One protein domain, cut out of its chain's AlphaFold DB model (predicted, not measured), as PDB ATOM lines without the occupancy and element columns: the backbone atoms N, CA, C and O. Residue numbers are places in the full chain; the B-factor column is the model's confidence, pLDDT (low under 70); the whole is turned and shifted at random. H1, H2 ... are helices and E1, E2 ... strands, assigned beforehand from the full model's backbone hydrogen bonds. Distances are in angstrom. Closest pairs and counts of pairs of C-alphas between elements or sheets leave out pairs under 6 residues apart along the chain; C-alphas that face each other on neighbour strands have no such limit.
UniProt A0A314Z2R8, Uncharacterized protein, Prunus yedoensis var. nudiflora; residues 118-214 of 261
ATOM      1  N   GLN A 118     286.566 221.905 261.040       85.25
ATOM      2  CA  GLN A 118     286.239 220.576 260.533       85.25
ATOM      3  C   GLN A 118     287.498 219.927 259.956       85.25
ATOM      4  O   GLN A 118     288.163 220.489 259.092       85.25
ATOM      5  N   ASN A 119     287.846 218.759 260.493       87.56
ATOM      6  CA  ASN A 119     288.974 217.938 260.057       87.56
ATOM      7  C   ASN A 119     288.625 216.442 260.034       87.56
ATOM      8  O   ASN A 119     289.508 215.598 260.171       87.56
ATOM      9  N   PHE A 120     287.331 216.147 259.937       92.75
ATOM     10  CA  PHE A 120     286.754 214.814 259.836       92.75
ATOM     11  C   PHE A 120     285.983 214.749 258.521       92.75
ATOM     12  O   PHE A 120     285.263 215.705 258.213       92.75
ATOM     13  N   ALA A 121     286.168 213.661 257.777       91.56
ATOM     14  CA  ALA A 121     285.510 213.404 256.501       91.56
ATOM     15  C   ALA A 121     285.582 214.580 255.507       91.56
ATOM     16  O   ALA A 121     284.577 214.996 254.937       91.56
ATOM     17  N   VAL A 122     286.772 215.175 255.361       88.19
ATOM     18  CA  VAL A 122     286.993 216.318 254.454       88.19
ATOM     19  C   VAL A 122     287.083 215.852 253.002       88.19
ATOM     20  O   VAL A 122     286.467 216.455 252.131       88.19
ATOM     21  N   ASP A 123     287.826 214.768 252.765       89.00
ATOM     22  CA  ASP A 123     288.106 214.260 251.418       89.00
ATOM     23  C   ASP A 123     287.345 212.963 251.110       89.00
ATOM     24  O   ASP A 123     286.990 212.696 249.963       89.00
ATOM     25  N   HIS A 124     287.098 212.142 252.132       91.81
ATOM     26  CA  HIS A 124     286.424 210.853 252.016       91.81
ATOM     27  C   HIS A 124     285.714 210.491 253.331       91.81
ATOM     28  O   HIS A 124     286.104 211.006 254.382       91.81
ATOM     29  N   PRO A 125     284.714 209.590 253.305       96.50
ATOM     30  CA  PRO A 125     284.128 209.042 254.523       96.50
ATOM     31  C   PRO A 125     285.185 208.362 255.404       96.50
ATOM     32  O   PRO A 125     286.137 207.755 254.907       96.50
ATOM     33  N   GLU A 126     285.045 208.496 256.719       96.62
ATOM     34  CA  GLU A 126     286.030 208.027 257.696       96.62
ATOM     35  C   GLU A 126     285.591 206.703 258.326       96.62
ATOM     36  O   GLU A 126     284.446 206.550 258.760       96.62
ATOM     37  N   LYS A 127     286.525 205.757 258.437       95.75
ATOM     38  CA  LYS A 127     286.267 204.448 259.040       95.75
ATOM     39  C   LYS A 127     286.420 204.507 260.556       95.75
ATOM     40  O   LYS A 127     287.530 204.447 261.085       95.75
ATOM     41  N   VAL A 128     285.292 204.621 261.249       96.19
ATOM     42  CA  VAL A 128     285.201 204.629 262.714       96.19
ATOM     43  C   VAL A 128     284.526 203.342 263.170       96.19
ATOM     44  O   VAL A 128     283.473 202.982 262.660       96.19
ATOM     45  N   CYS A 129     285.119 202.657 264.139       95.75
ATOM     46  CA  CYS A 129     284.535 201.488 264.777       95.75
ATOM     47  C   CYS A 129     283.647 201.917 265.945       95.75
ATOM     48  O   CYS A 129     284.017 202.788 266.743       95.75
ATOM     49  N   PHE A 130     282.505 201.251 266.082       96.44
ATOM     50  CA  PHE A 130     281.515 201.510 267.121       96.44
ATOM     51  C   PHE A 130     281.339 200.278 268.006       96.44
ATOM     52  O   PHE A 130     281.489 199.159 267.525       96.44
ATOM     53  N   ASN A 131     281.033 200.464 269.289       95.75
ATOM     54  CA  ASN A 131     280.630 199.366 270.176       95.75
ATOM     55  C   ASN A 131     279.137 199.019 270.002       95.75
ATOM     56  O   ASN A 131     278.443 199.622 269.189       95.75
ATOM     57  N   GLU A 132     278.641 198.062 270.788       94.88
ATOM     58  CA  GLU A 132     277.250 197.577 270.743       94.88
ATOM     59  C   GLU A 132     276.197 198.651 271.042       94.88
ATOM     60  O   GLU A 132     275.055 198.505 270.644       94.88
ATOM     61  N   VAL A 133     276.570 199.743 271.714       93.88
ATOM     62  CA  VAL A 133     275.667 200.873 271.990       93.88
ATOM     63  C   VAL A 133     275.861 202.025 270.999       93.88
ATOM     64  O   VAL A 133     275.405 203.139 271.243       93.88
ATOM     65  N   GLY A 134     276.582 201.807 269.895       94.88
ATOM     66  CA  GLY A 134     276.799 202.820 268.860       94.88
ATOM     67  C   GLY A 134     277.760 203.944 269.263       94.88
ATOM     68  O   GLY A 134     277.778 205.012 268.650       94.88
ATOM     69  N   GLN A 135     278.578 203.751 270.302       96.00
ATOM     70  CA  GLN A 135     279.628 204.702 270.665       96.00
ATOM     71  C   GLN A 135     280.898 204.420 269.867       96.00
ATOM     72  O   GLN A 135     281.389 203.297 269.840       96.00
ATOM     73  N   ALA A 136     281.467 205.468 269.270       96.62
ATOM     74  CA  ALA A 136     282.757 205.399 268.594       96.62
ATOM     75  C   ALA A 136     283.877 205.017 269.582       96.62
ATOM     76  O   ALA A 136     284.075 205.713 270.583       96.62
ATOM     77  N   VAL A 137     284.610 203.943 269.283       96.50
ATOM     78  CA  VAL A 137     285.666 203.380 270.145       96.50
ATOM     79  C   VAL A 137     287.045 203.404 269.499       96.50
ATOM     80  O   VAL A 137     288.024 203.691 270.188       96.50
ATOM     81  N   GLU A 138     287.137 203.190 268.185       93.62
ATOM     82  CA  GLU A 138     288.422 203.088 267.488       93.62
ATOM     83  C   GLU A 138     288.373 203.656 266.060       93.62
ATOM     84  O   GLU A 138     287.298 203.734 265.466       93.62
ATOM     85  N   PRO A 139     289.526 204.051 265.492       96.25
ATOM     86  CA  PRO A 139     290.783 204.325 266.192       96.25
ATOM     87  C   PRO A 139     290.696 205.632 267.023       96.25
ATOM     88  O   PRO A 139     289.943 206.542 266.664       96.25
ATOM     89  N   PRO A 140     291.444 205.776 268.140       95.56
ATOM     90  CA  PRO A 140     291.253 206.878 269.098       95.56
ATOM     91  C   PRO A 140     291.371 208.298 268.521       95.56
ATOM     92  O   PRO A 140     290.709 209.231 268.987       95.56
ATOM     93  N   ASP A 141     292.222 208.498 267.514       94.94
ATOM     94  CA  ASP A 141     292.396 209.788 266.854       94.94
ATOM     95  C   ASP A 141     291.182 210.155 265.984       94.94
ATOM     96  O   ASP A 141     290.734 211.309 266.035       94.94
ATOM     97  N   LEU A 142     290.606 209.182 265.265       95.56
ATOM     98  CA  LEU A 142     289.366 209.363 264.509       95.56
ATOM     99  C   LEU A 142     288.169 209.540 265.439       95.56
ATOM    100  O   LEU A 142     287.378 210.447 265.201       95.56
ATOM    101  N   VAL A 143     288.086 208.804 266.551       96.38
ATOM    102  CA  VAL A 143     287.058 209.033 267.586       96.38
ATOM    103  C   VAL A 143     287.099 210.484 268.064       96.38
ATOM    104  O   VAL A 143     286.076 211.169 268.115       96.38
ATOM    105  N   ALA A 144     288.289 211.012 268.362       94.94
ATOM    106  CA  ALA A 144     288.428 212.396 268.796       94.94
ATOM    107  C   ALA A 144     288.030 213.406 267.700       94.94
ATOM    108  O   ALA A 144     287.479 214.463 268.021       94.94
ATOM    109  N   LYS A 145     288.317 213.122 266.421       96.19
ATOM    110  CA  LYS A 145     287.881 213.955 265.283       96.19
ATOM    111  C   LYS A 145     286.365 213.889 265.091       96.19
ATOM    112  O   LYS A 145     285.747 214.945 265.001       96.19
ATOM    113  N   PHE A 146     285.773 212.700 265.141       97.06
ATOM    114  CA  PHE A 146     284.333 212.474 265.052       97.06
ATOM    115  C   PHE A 146     283.584 213.243 266.144       97.06
ATOM    116  O   PHE A 146     282.689 214.035 265.875       97.06
ATOM    117  N   VAL A 147     284.036 213.134 267.394       95.50
ATOM    118  CA  VAL A 147     283.449 213.861 268.527       95.50
ATOM    119  C   VAL A 147     283.573 215.386 268.368       95.50
ATOM    120  O   VAL A 147     282.679 216.128 268.784       95.50
ATOM    121  N   ARG A 148     284.660 215.894 267.767       95.56
ATOM    122  CA  ARG A 148     284.781 217.324 267.422       95.56
ATOM    123  C   ARG A 148     283.822 217.718 266.305       95.56
ATOM    124  O   ARG A 148     283.201 218.768 266.421       95.56
ATOM    125  N   PHE A 149     283.691 216.882 265.281       97.12
ATOM    126  CA  PHE A 149     282.778 217.071 264.160       97.12
ATOM    127  C   PHE A 149     281.318 217.157 264.614       97.12
ATOM    128  O   PHE A 149     280.654 218.133 264.282       97.12
ATOM    129  N   LEU A 150     280.866 216.268 265.507       97.44
ATOM    130  CA  LEU A 150     279.543 216.387 266.138       97.44
ATOM    131  C   LEU A 150     279.373 217.719 266.882       97.44
ATOM    132  O   LEU A 150     278.304 218.314 266.875       97.44
ATOM    133  N   GLY A 151     280.440 218.216 267.517       96.00
ATOM    134  CA  GLY A 151     280.446 219.546 268.129       96.00
ATOM    135  C   GLY A 151     280.291 220.689 267.136       96.00
ATOM    136  O   GLY A 151     279.678 221.680 267.493       96.00
ATOM    137  N   ILE A 152     280.831 220.562 265.926       95.38
ATOM    138  CA  ILE A 152     280.676 221.574 264.878       95.38
ATOM    139  C   ILE A 152     279.228 221.574 264.391       95.38
ATOM    140  O   ILE A 152     278.595 222.625 264.443       95.38
ATOM    141  N   ILE A 153     278.690 220.399 264.041       96.75
ATOM    142  CA  ILE A 153     277.297 220.250 263.598       96.75
ATOM    143  C   ILE A 153     276.335 220.807 264.655       96.75
ATOM    144  O   ILE A 153     275.499 221.639 264.331       96.75
ATOM    145  N   ALA A 154     276.481 220.419 265.926       96.31
ATOM    146  CA  ALA A 154     275.593 220.862 267.009       96.31
ATOM    147  C   ALA A 154     275.628 222.379 267.291       96.31
ATOM    148  O   ALA A 154     274.792 222.880 268.041       96.31
ATOM    149  N   THR A 155     276.609 223.102 266.742       95.25
ATOM    150  CA  THR A 155     276.724 224.566 266.858       95.25
ATOM    151  C   THR A 155     276.386 225.305 265.567       95.25
ATOM    152  O   THR A 155     276.410 226.531 265.555       95.25
ATOM    153  N   ASP A 156     276.101 224.584 264.484       94.31
ATOM    154  CA  ASP A 156     275.751 225.168 263.196       94.31
ATOM    155  C   ASP A 156     274.255 225.510 263.166       94.31
ATOM    156  O   ASP A 156     273.389 224.635 263.264       94.31
ATOM    157  N   ALA A 157     273.958 226.799 262.990       93.44
ATOM    158  CA  ALA A 157     272.604 227.346 262.939       93.44
ATOM    159  C   ALA A 157     271.728 226.747 261.819       93.44
ATOM    160  O   ALA A 157     270.503 226.823 261.900       93.44
ATOM    161  N   SER A 158     272.333 226.141 260.792       92.44
ATOM    162  CA  SER A 158     271.633 225.485 259.678       92.44
ATOM    163  C   SER A 158     270.986 224.152 260.064       92.44
ATOM    164  O   SER A 158     270.145 223.642 259.318       92.44
ATOM    165  N   TYR A 159     271.418 223.568 261.184       93.81
ATOM    166  CA  TYR A 159     270.929 222.297 261.722       93.81
ATOM    167  C   TYR A 159     270.325 222.475 263.115       93.81
ATOM    168  O   TYR A 159     269.273 221.920 263.413       93.81
ATOM    169  N   PHE A 160     270.992 223.254 263.963       95.94
ATOM    170  CA  PHE A 160     270.642 223.443 265.365       95.94
ATOM    171  C   PHE A 160     270.510 224.942 265.674       95.94
ATOM    172  O   PHE A 160     271.361 225.509 266.368       95.94
ATOM    173  N   PRO A 161     269.464 225.606 265.144       95.50
ATOM    174  CA  PRO A 161     269.166 226.998 265.461       95.50
ATOM    175  C   PRO A 161     269.021 227.195 266.976       95.50
ATOM    176  O   PRO A 161     268.518 226.330 267.699       95.50
ATOM    177  N   ILE A 162     269.510 228.327 267.480       95.81
ATOM    178  CA  ILE A 162     269.538 228.591 268.928       95.81
ATOM    179  C   ILE A 162     268.253 229.245 269.449       95.81
ATOM    180  O   ILE A 162     267.991 229.164 270.650       95.81
ATOM    181  N   ASP A 163     267.457 229.840 268.560       93.75
ATOM    182  CA  ASP A 163     266.137 230.427 268.824       93.75
ATOM    183  C   ASP A 163     265.006 229.392 268.883       93.75
ATOM    184  O   ASP A 163     263.878 229.732 269.213       93.75
ATOM    185  N   VAL A 164     265.309 228.117 268.635       92.38
ATOM    186  CA  VAL A 164     264.415 227.005 268.970       92.38
ATOM    187  C   VAL A 164     264.624 226.619 270.433       92.38
ATOM    188  O   VAL A 164     265.764 226.456 270.883       92.38
ATOM    189  N   PHE A 165     263.545 226.481 271.203       87.88
ATOM    190  CA  PHE A 165     263.619 226.251 272.653       87.88
ATOM    191  C   PHE A 165     263.470 224.778 273.036       87.88
ATOM    192  O   PHE A 165     264.111 224.343 273.993       87.88
ATOM    193  N   ASP A 166     262.715 224.005 272.253       87.44
ATOM    194  CA  ASP A 166     262.504 222.573 272.462       87.44
ATOM    195  C   ASP A 166     263.170 221.750 271.347       87.44
ATOM    196  O   ASP A 166     262.956 221.969 270.155       87.44
ATOM    197  N   PHE A 167     263.956 220.741 271.729       87.06
ATOM    198  CA  PHE A 167     264.577 219.812 270.783       87.06
ATOM    199  C   PHE A 167     263.538 219.086 269.913       87.06
ATOM    200  O   PHE A 167     263.807 218.753 268.758       87.06
ATOM    201  N   ARG A 168     262.324 218.872 270.436       88.25
ATOM    202  CA  ARG A 168     261.214 218.242 269.705       88.25
ATOM    203  C   ARG A 168     260.812 219.042 268.466       88.25
ATOM    204  O   ARG A 168     260.380 218.453 267.478       88.25
ATOM    205  N   GLU A 169     260.968 220.363 268.483       90.69
ATOM    206  CA  GLU A 169     260.692 221.214 267.320       90.69
ATOM    207  C   GLU A 169     261.743 221.018 266.224       90.69
ATOM    208  O   GLU A 169     261.395 220.943 265.043       90.69
ATOM    209  N   LEU A 170     263.010 220.814 266.604       92.19
ATOM    210  CA  LEU A 170     264.070 220.467 265.656       92.19
ATOM    211  C   LEU A 170     263.783 219.134 264.965       92.19
ATOM    212  O   LEU A 170     263.968 219.027 263.752       92.19
ATOM    213  N   VAL A 171     263.283 218.144 265.710       90.50
ATOM    214  CA  VAL A 171     262.868 216.856 265.137       90.50
ATOM    215  C   VAL A 171     261.719 217.054 264.148       90.50
ATOM    216  O   VAL A 171     261.836 216.654 262.995       90.50
ATOM    217  N   LYS A 172     260.640 217.735 264.557       91.38
ATOM    218  CA  LYS A 172     259.470 217.989 263.691       91.38
ATOM    219  C   LYS A 172     259.826 218.752 262.413       91.38
ATOM    220  O   LYS A 172     259.214 218.519 261.377       91.38
ATOM    221  N   SER A 173     260.804 219.656 262.480       92.38
ATOM    222  CA  SER A 173     261.271 220.427 261.321       92.38
ATOM    223  C   SER A 173     262.120 219.619 260.325       92.38
ATOM    224  O   SER A 173     262.422 220.116 259.241       92.38
ATOM    225  N   GLY A 174     262.548 218.401 260.682       93.56
ATOM    226  CA  GLY A 174     263.471 217.583 259.887       93.56
ATOM    227  C   GLY A 174     264.940 218.026 259.966       93.56
ATOM    228  O   GLY A 174     265.803 217.447 259.303       93.56
ATOM    229  N   ALA A 175     265.267 219.033 260.784       94.38
ATOM    230  CA  ALA A 175     266.639 219.512 260.944       94.38
ATOM    231  C   ALA A 175     267.557 218.445 261.569       94.38
ATOM    232  O   ALA A 175     268.708 218.287 261.150       94.38
ATOM    233  N   VAL A 176     267.022 217.656 262.508       94.44
ATOM    234  CA  VAL A 176     267.731 216.531 263.143       94.44
ATOM    235  C   VAL A 176     268.049 215.430 262.129       94.44
ATOM    236  O   VAL A 176     269.176 214.936 262.102       94.44
ATOM    237  N   ASP A 177     267.117 215.100 261.233       95.19
ATOM    238  CA  ASP A 177     267.352 214.104 260.179       95.19
ATOM    239  C   ASP A 177     268.386 214.586 259.160       95.19
ATOM    240  O   ASP A 177     269.245 213.820 258.721       95.19
ATOM    241  N   LYS A 178     268.369 215.880 258.820       97.06
ATOM    242  CA  LYS A 178     269.392 216.494 257.965       97.06
ATOM    243  C   LYS A 178     270.780 216.434 258.618       97.06
ATOM    244  O   LYS A 178     271.773 216.160 257.934       97.06
ATOM    245  N   ALA A 179     270.861 216.672 259.928       97.31
ATOM    246  CA  ALA A 179     272.101 216.538 260.689       97.31
ATOM    247  C   ALA A 179     272.585 215.084 260.704       97.31
ATOM    248  O   ALA A 179     273.749 214.829 260.401       97.31
ATOM    249  N   TRP A 180     271.686 214.129 260.968       97.81
ATOM    250  CA  TRP A 180     272.004 212.704 260.904       97.81
ATOM    251  C   TRP A 180     272.507 212.297 259.523       97.81
ATOM    252  O   TRP A 180     273.551 211.664 259.432       97.81
ATOM    253  N   LYS A 181     271.839 212.720 258.447       97.56
ATOM    254  CA  LYS A 181     272.282 212.456 257.073       97.56
ATOM    255  C   LYS A 181     273.713 212.943 256.831       97.56
ATOM    256  O   LYS A 181     274.517 212.206 256.277       97.56
ATOM    257  N   THR A 182     274.044 214.141 257.315       97.50
ATOM    258  CA  THR A 182     275.403 214.704 257.208       97.50
ATOM    259  C   THR A 182     276.425 213.854 257.970       97.50
ATOM    260  O   THR A 182     277.533 213.629 257.490       97.50
ATOM    261  N   VAL A 183     276.061 213.349 259.154       97.69
ATOM    262  CA  VAL A 183     276.920 212.428 259.911       97.69
ATOM    263  C   VAL A 183     277.062 211.085 259.200       97.69
ATOM    264  O   VAL A 183     278.172 210.569 259.096       97.69
ATOM    265  N   LYS A 184     275.961 210.538 258.682       97.38
ATOM    266  CA  LYS A 184     275.928 209.265 257.965       97.38
ATOM    267  C   LYS A 184     276.824 209.308 256.729       97.38
ATOM    268  O   LYS A 184     277.607 208.391 256.532       97.38
ATOM    269  N   GLU A 185     276.767 210.384 255.946       97.12
ATOM    270  CA  GLU A 185     277.624 210.589 254.767       97.12
ATOM    271  C   GLU A 185     279.115 210.739 255.119       97.12
ATOM    272  O   GLU A 185     279.977 210.420 254.304       97.12
ATOM    273  N   ALA A 186     279.434 211.191 256.337       97.19
ATOM    274  CA  ALA A 186     280.807 211.336 256.816       97.19
ATOM    275  C   ALA A 186     281.441 210.014 257.297       97.19
ATOM    276  O   ALA A 186     282.653 209.966 257.523       97.19
ATOM    277  N   LEU A 187     280.650 208.956 257.482       97.31
ATOM    278  CA  LEU A 187     281.106 207.654 257.968       97.31
ATOM    279  C   LEU A 187     281.277 206.659 256.818       97.31
ATOM    280  O   LEU A 187     280.470 206.612 255.891       97.31
ATOM    281  N   ASP A 188     282.328 205.848 256.890       96.81
ATOM    282  CA  ASP A 188     282.507 204.695 256.010       96.81
ATOM    283  C   ASP A 188     281.696 203.496 256.530       96.81
ATOM    284  O   ASP A 188     281.956 202.979 257.617       96.81
ATOM    285  N   TRP A 189     280.735 203.044 255.723       96.50
ATOM    286  CA  TRP A 189     279.825 201.928 256.013       96.50
ATOM    287  C   TRP A 189     280.254 200.610 255.350       96.50
ATOM    288  O   TRP A 189     279.456 199.686 255.229       96.50
ATOM    289  N   SER A 190     281.504 200.495 254.894       95.12
ATOM    290  CA  SER A 190     282.005 199.272 254.243       95.12
ATOM    291  C   SER A 190     282.133 198.074 255.194       95.12
ATOM    292  O   SER A 190     282.308 196.943 254.743       95.12
ATOM    293  N   ASP A 191     282.108 198.310 256.505       92.25
ATOM    294  CA  ASP A 191     282.209 197.276 257.532       92.25
ATOM    295  C   ASP A 191     280.819 196.733 257.929       92.25
ATOM    296  O   ASP A 191     279.998 197.508 258.426       92.25
ATOM    297  N   PRO A 192     280.545 195.420 257.778       94.00
ATOM    298  CA  PRO A 192     279.236 194.843 258.091       94.00
ATOM    299  C   PRO A 192     278.781 195.072 259.535       94.00
ATOM    300  O   PRO A 192     277.612 195.368 259.754       94.00
ATOM    301  N   GLN A 193     279.695 195.017 260.512       91.44
ATOM    302  CA  GLN A 193     279.341 195.261 261.919       91.44
ATOM    303  C   GLN A 193     278.877 196.701 262.149       91.44
ATOM    304  O   GLN A 193     278.028 196.958 262.995       91.44
ATOM    305  N   THR A 194     279.442 197.651 261.403       93.06
ATOM    306  CA  THR A 194     279.031 199.054 261.452       93.06
ATOM    307  C   THR A 194     277.642 199.237 260.837       93.06
ATOM    308  O   THR A 194     276.827 199.957 261.404       93.06
ATOM    309  N   VAL A 195     277.341 198.544 259.732       95.81
ATOM    310  CA  VAL A 195     276.008 198.552 259.097       95.81
ATOM    311  C   VAL A 195     274.943 197.952 260.014       95.81
ATOM    312  O   VAL A 195     273.885 198.547 260.182       95.81
ATOM    313  N   GLU A 196     275.229 196.810 260.644       95.88
ATOM    314  CA  GLU A 196     274.312 196.152 261.589       95.88
ATOM    315  C   GLU A 196     273.980 197.027 262.805       95.88
ATOM    316  O   GLU A 196     272.929 196.849 263.409       95.88
ATOM    317  N   ARG A 197     274.857 197.979 263.148       94.94
ATOM    318  CA  ARG A 197     274.718 198.883 264.300       94.94
ATOM    319  C   ARG A 197     274.190 200.267 263.930       94.94
ATOM    320  O   ARG A 197     274.361 201.212 264.704       94.94
ATOM    321  N   GLU A 198     273.627 200.448 262.732       96.75
ATOM    322  CA  GLU A 198     273.204 201.773 262.263       96.75
ATOM    323  C   GLU A 198     272.257 202.458 263.262       96.75
ATOM    324  O   GLU A 198     272.443 203.642 263.559       96.75
ATOM    325  N   ASP A 199     271.290 201.723 263.812       96.38
ATOM    326  CA  ASP A 199     270.283 202.277 264.715       96.38
ATOM    327  C   ASP A 199     270.893 202.744 266.041       96.38
ATOM    328  O   ASP A 199     270.602 203.855 266.505       96.38
ATOM    329  N   GLU A 200     271.809 201.972 266.630       97.12
ATOM    330  CA  GLU A 200     272.511 202.376 267.848       97.12
ATOM    331  C   GLU A 200     273.461 203.548 267.590       97.12
ATOM    332  O   GLU A 200     273.553 204.472 268.407       97.12
ATOM    333  N   ILE A 201     274.154 203.551 266.444       97.50
ATOM    334  CA  ILE A 201     275.028 204.659 266.035       97.50
ATOM    335  C   ILE A 201     274.199 205.930 265.862       97.50
ATOM    336  O   ILE A 201     274.593 206.990 266.364       97.50
ATOM    337  N   LYS A 202     273.045 205.838 265.192       97.88
ATOM    338  CA  LYS A 202     272.112 206.949 265.004       97.88
ATOM    339  C   LYS A 202     271.649 207.480 266.349       97.88
ATOM    340  O   LYS A 202     271.834 208.667 266.615       97.88
ATOM    341  N   LYS A 203     271.124 206.611 267.215       96.25
ATOM    342  CA  LYS A 203     270.650 206.974 268.555       96.25
ATOM    343  C   LYS A 203     271.709 207.743 269.340       96.25
ATOM    344  O   LYS A 203     271.515 208.912 269.669       96.25
ATOM    345  N   THR A 204     272.871 207.126 269.542       96.88
ATOM    346  CA  THR A 204     273.969 207.706 270.324       96.88
ATOM    347  C   THR A 204     274.505 208.999 269.704       96.88
ATOM    348  O   THR A 204     274.937 209.912 270.415       96.88
ATOM    349  N   THR A 205     274.495 209.109 268.375       97.56
ATOM    350  CA  THR A 205     274.884 210.338 267.676       97.56
ATOM    351  C   THR A 205     273.893 211.465 267.945       97.56
ATOM    352  O   THR A 205     274.319 212.575 268.274       97.56
ATOM    353  N   LEU A 206     272.590 211.198 267.829       96.62
ATOM    354  CA  LEU A 206     271.544 212.195 268.050       96.62
ATOM    355  C   LEU A 206     271.500 212.664 269.510       96.62
ATOM    356  O   LEU A 206     271.435 213.873 269.746       96.62
ATOM    357  N   ASP A 207     271.656 211.747 270.467       95.06
ATOM    358  CA  ASP A 207     271.776 212.074 271.894       95.06
ATOM    359  C   ASP A 207     272.945 213.042 272.137       95.06
ATOM    360  O   ASP A 207     272.794 214.095 272.765       95.06
ATOM    361  N   LYS A 208     274.112 212.751 271.546       96.19
ATOM    362  CA  LYS A 208     275.298 213.617 271.643       96.19
ATOM    363  C   LYS A 208     275.113 214.973 270.969       96.19
ATOM    364  O   LYS A 208     275.675 215.961 271.450       96.19
ATOM    365  N   LEU A 209     274.394 215.045 269.850       97.12
ATOM    366  CA  LEU A 209     274.093 216.314 269.183       97.12
ATOM    367  C   LEU A 209     273.182 217.182 270.061       97.12
ATOM    368  O   LEU A 209     273.497 218.354 270.272       97.12
ATOM    369  N   ASN A 210     272.133 216.597 270.645       95.75
ATOM    370  CA  ASN A 210     271.241 217.272 271.591       95.75
ATOM    371  C   ASN A 210     272.005 217.809 272.812       95.75
ATOM    372  O   ASN A 210     271.938 218.999 273.126       95.75
ATOM    373  N   GLU A 211     272.806 216.955 273.457       95.19
ATOM    374  CA  GLU A 211     273.637 217.327 274.607       95.19
ATOM    375  C   GLU A 211     274.549 218.522 274.277       95.19
ATOM    376  O   GLU A 211     274.663 219.480 275.047       95.19
ATOM    377  N   ARG A 212     275.198 218.492 273.108       95.75
ATOM    378  CA  ARG A 212     276.118 219.548 272.665       95.75
ATOM    379  C   ARG A 212     275.408 220.845 272.326       95.75
ATOM    380  O   ARG A 212     275.926 221.899 272.686       95.75
ATOM    381  N   TRP A 213     274.247 220.777 271.686       96.31
ATOM    382  CA  TRP A 213     273.426 221.946 271.392       96.31
ATOM    383  C   TRP A 213     272.963 222.637 272.683       96.31
ATOM    384  O   TRP A 213     273.185 223.839 272.854       96.31
ATOM    385  N   LYS A 214     272.451 221.871 273.658       93.62
ATOM    386  CA  LYS A 214     272.088 222.386 274.991       93.62
ATOM    387  C   LYS A 214     273.284 223.034 275.691       93.62
ATOM    388  O   LYS A 214     273.197 224.177 276.141       93.62
TER     389      LYS A 214
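This is residues 118 to 214 of the 261 residues of an uncharacterized protein of Prunus yedoensis var. nudiflora (UniProt A0A314Z2R8). Three longer helices make the core: H1 and H3 run opposite ways at a shallow tilt of 30 degrees, and H5 is set steeply to both, packing on residues 150 to 153 of H1 and 176 to 180 of H3. The short helices H2 and H4 lie at opposite ends of the model, and near the beginning of H1 the single short strand E1 pairs antiparallel with residues 129 to 130. The printed part has 97 residues, with one named strand and then five named helices, E1 H1 H2 H3 H4 H5; its class is mostly helix. It is compact, with a radius of gyration of the C-alphas of 13.0 A and spans of 37 by 25 by 18 A.

Start at residue 118; residues 118 to 135 hold no named element. E1, residues 136 to 138, pairs with no named strand, but residues 129 to 130 pair antiparallel with it. A tight link leads to H1, residues 140 to 153, where the closest C-alphas, those of Ala 136 and Val 143, are 5.7 A apart. Further on is H2, residues 167 to 172, which is apart from H1. H3, residues 175 to 186, is about perpendicular to H2 at 87 degrees and close but not clearly touching, with Leu 170 and Val 176 the closest C-alphas at 5.9 A. H3 is also close but not clearly touching to H1, the closest C-alphas being those of Ile 153 and Ala 179, 7.0 A apart. H4, residues 192 to 196, touches no helix. It meets H5, residues 198 to 214, only through their link. H5 touches H3 at a steep tilt of 59 degrees, opposite ways, with the C-alphas of Trp 180 and Lys 202 closest at 7.1 A. It touches H1 with residues 205 to 212 alone, at a steep tilt of 57 degrees, the same way; the C-alphas of Leu 150 and Leu 209 are closest, 6.2 A apart. In H1, H2, H3, H4 and H5 every O i to N i+4 pair is within hydrogen-bond range.

Find C-alpha 136 at (282.757, 205.399, 268.594), where E1 begins. H1 starts at C-alpha 140, (291.253, 206.878, 269.098), and is 20.1 A long. H3 measures 16.9 A from C-alpha 175 to C-alpha 186. H5, the longest helix with 17 residues, runs 24.3 A to C-alpha 214 at (272.088, 222.386, 274.991).

The two C-alphas farthest apart, those of Asp 163 and Pro 192, are 39.4 A apart. Look at residues 154 to 166 for the long link, from H1 to H2. The printed part has no cut, its mean pLDDT is 94.7, and no printed residue is under 70.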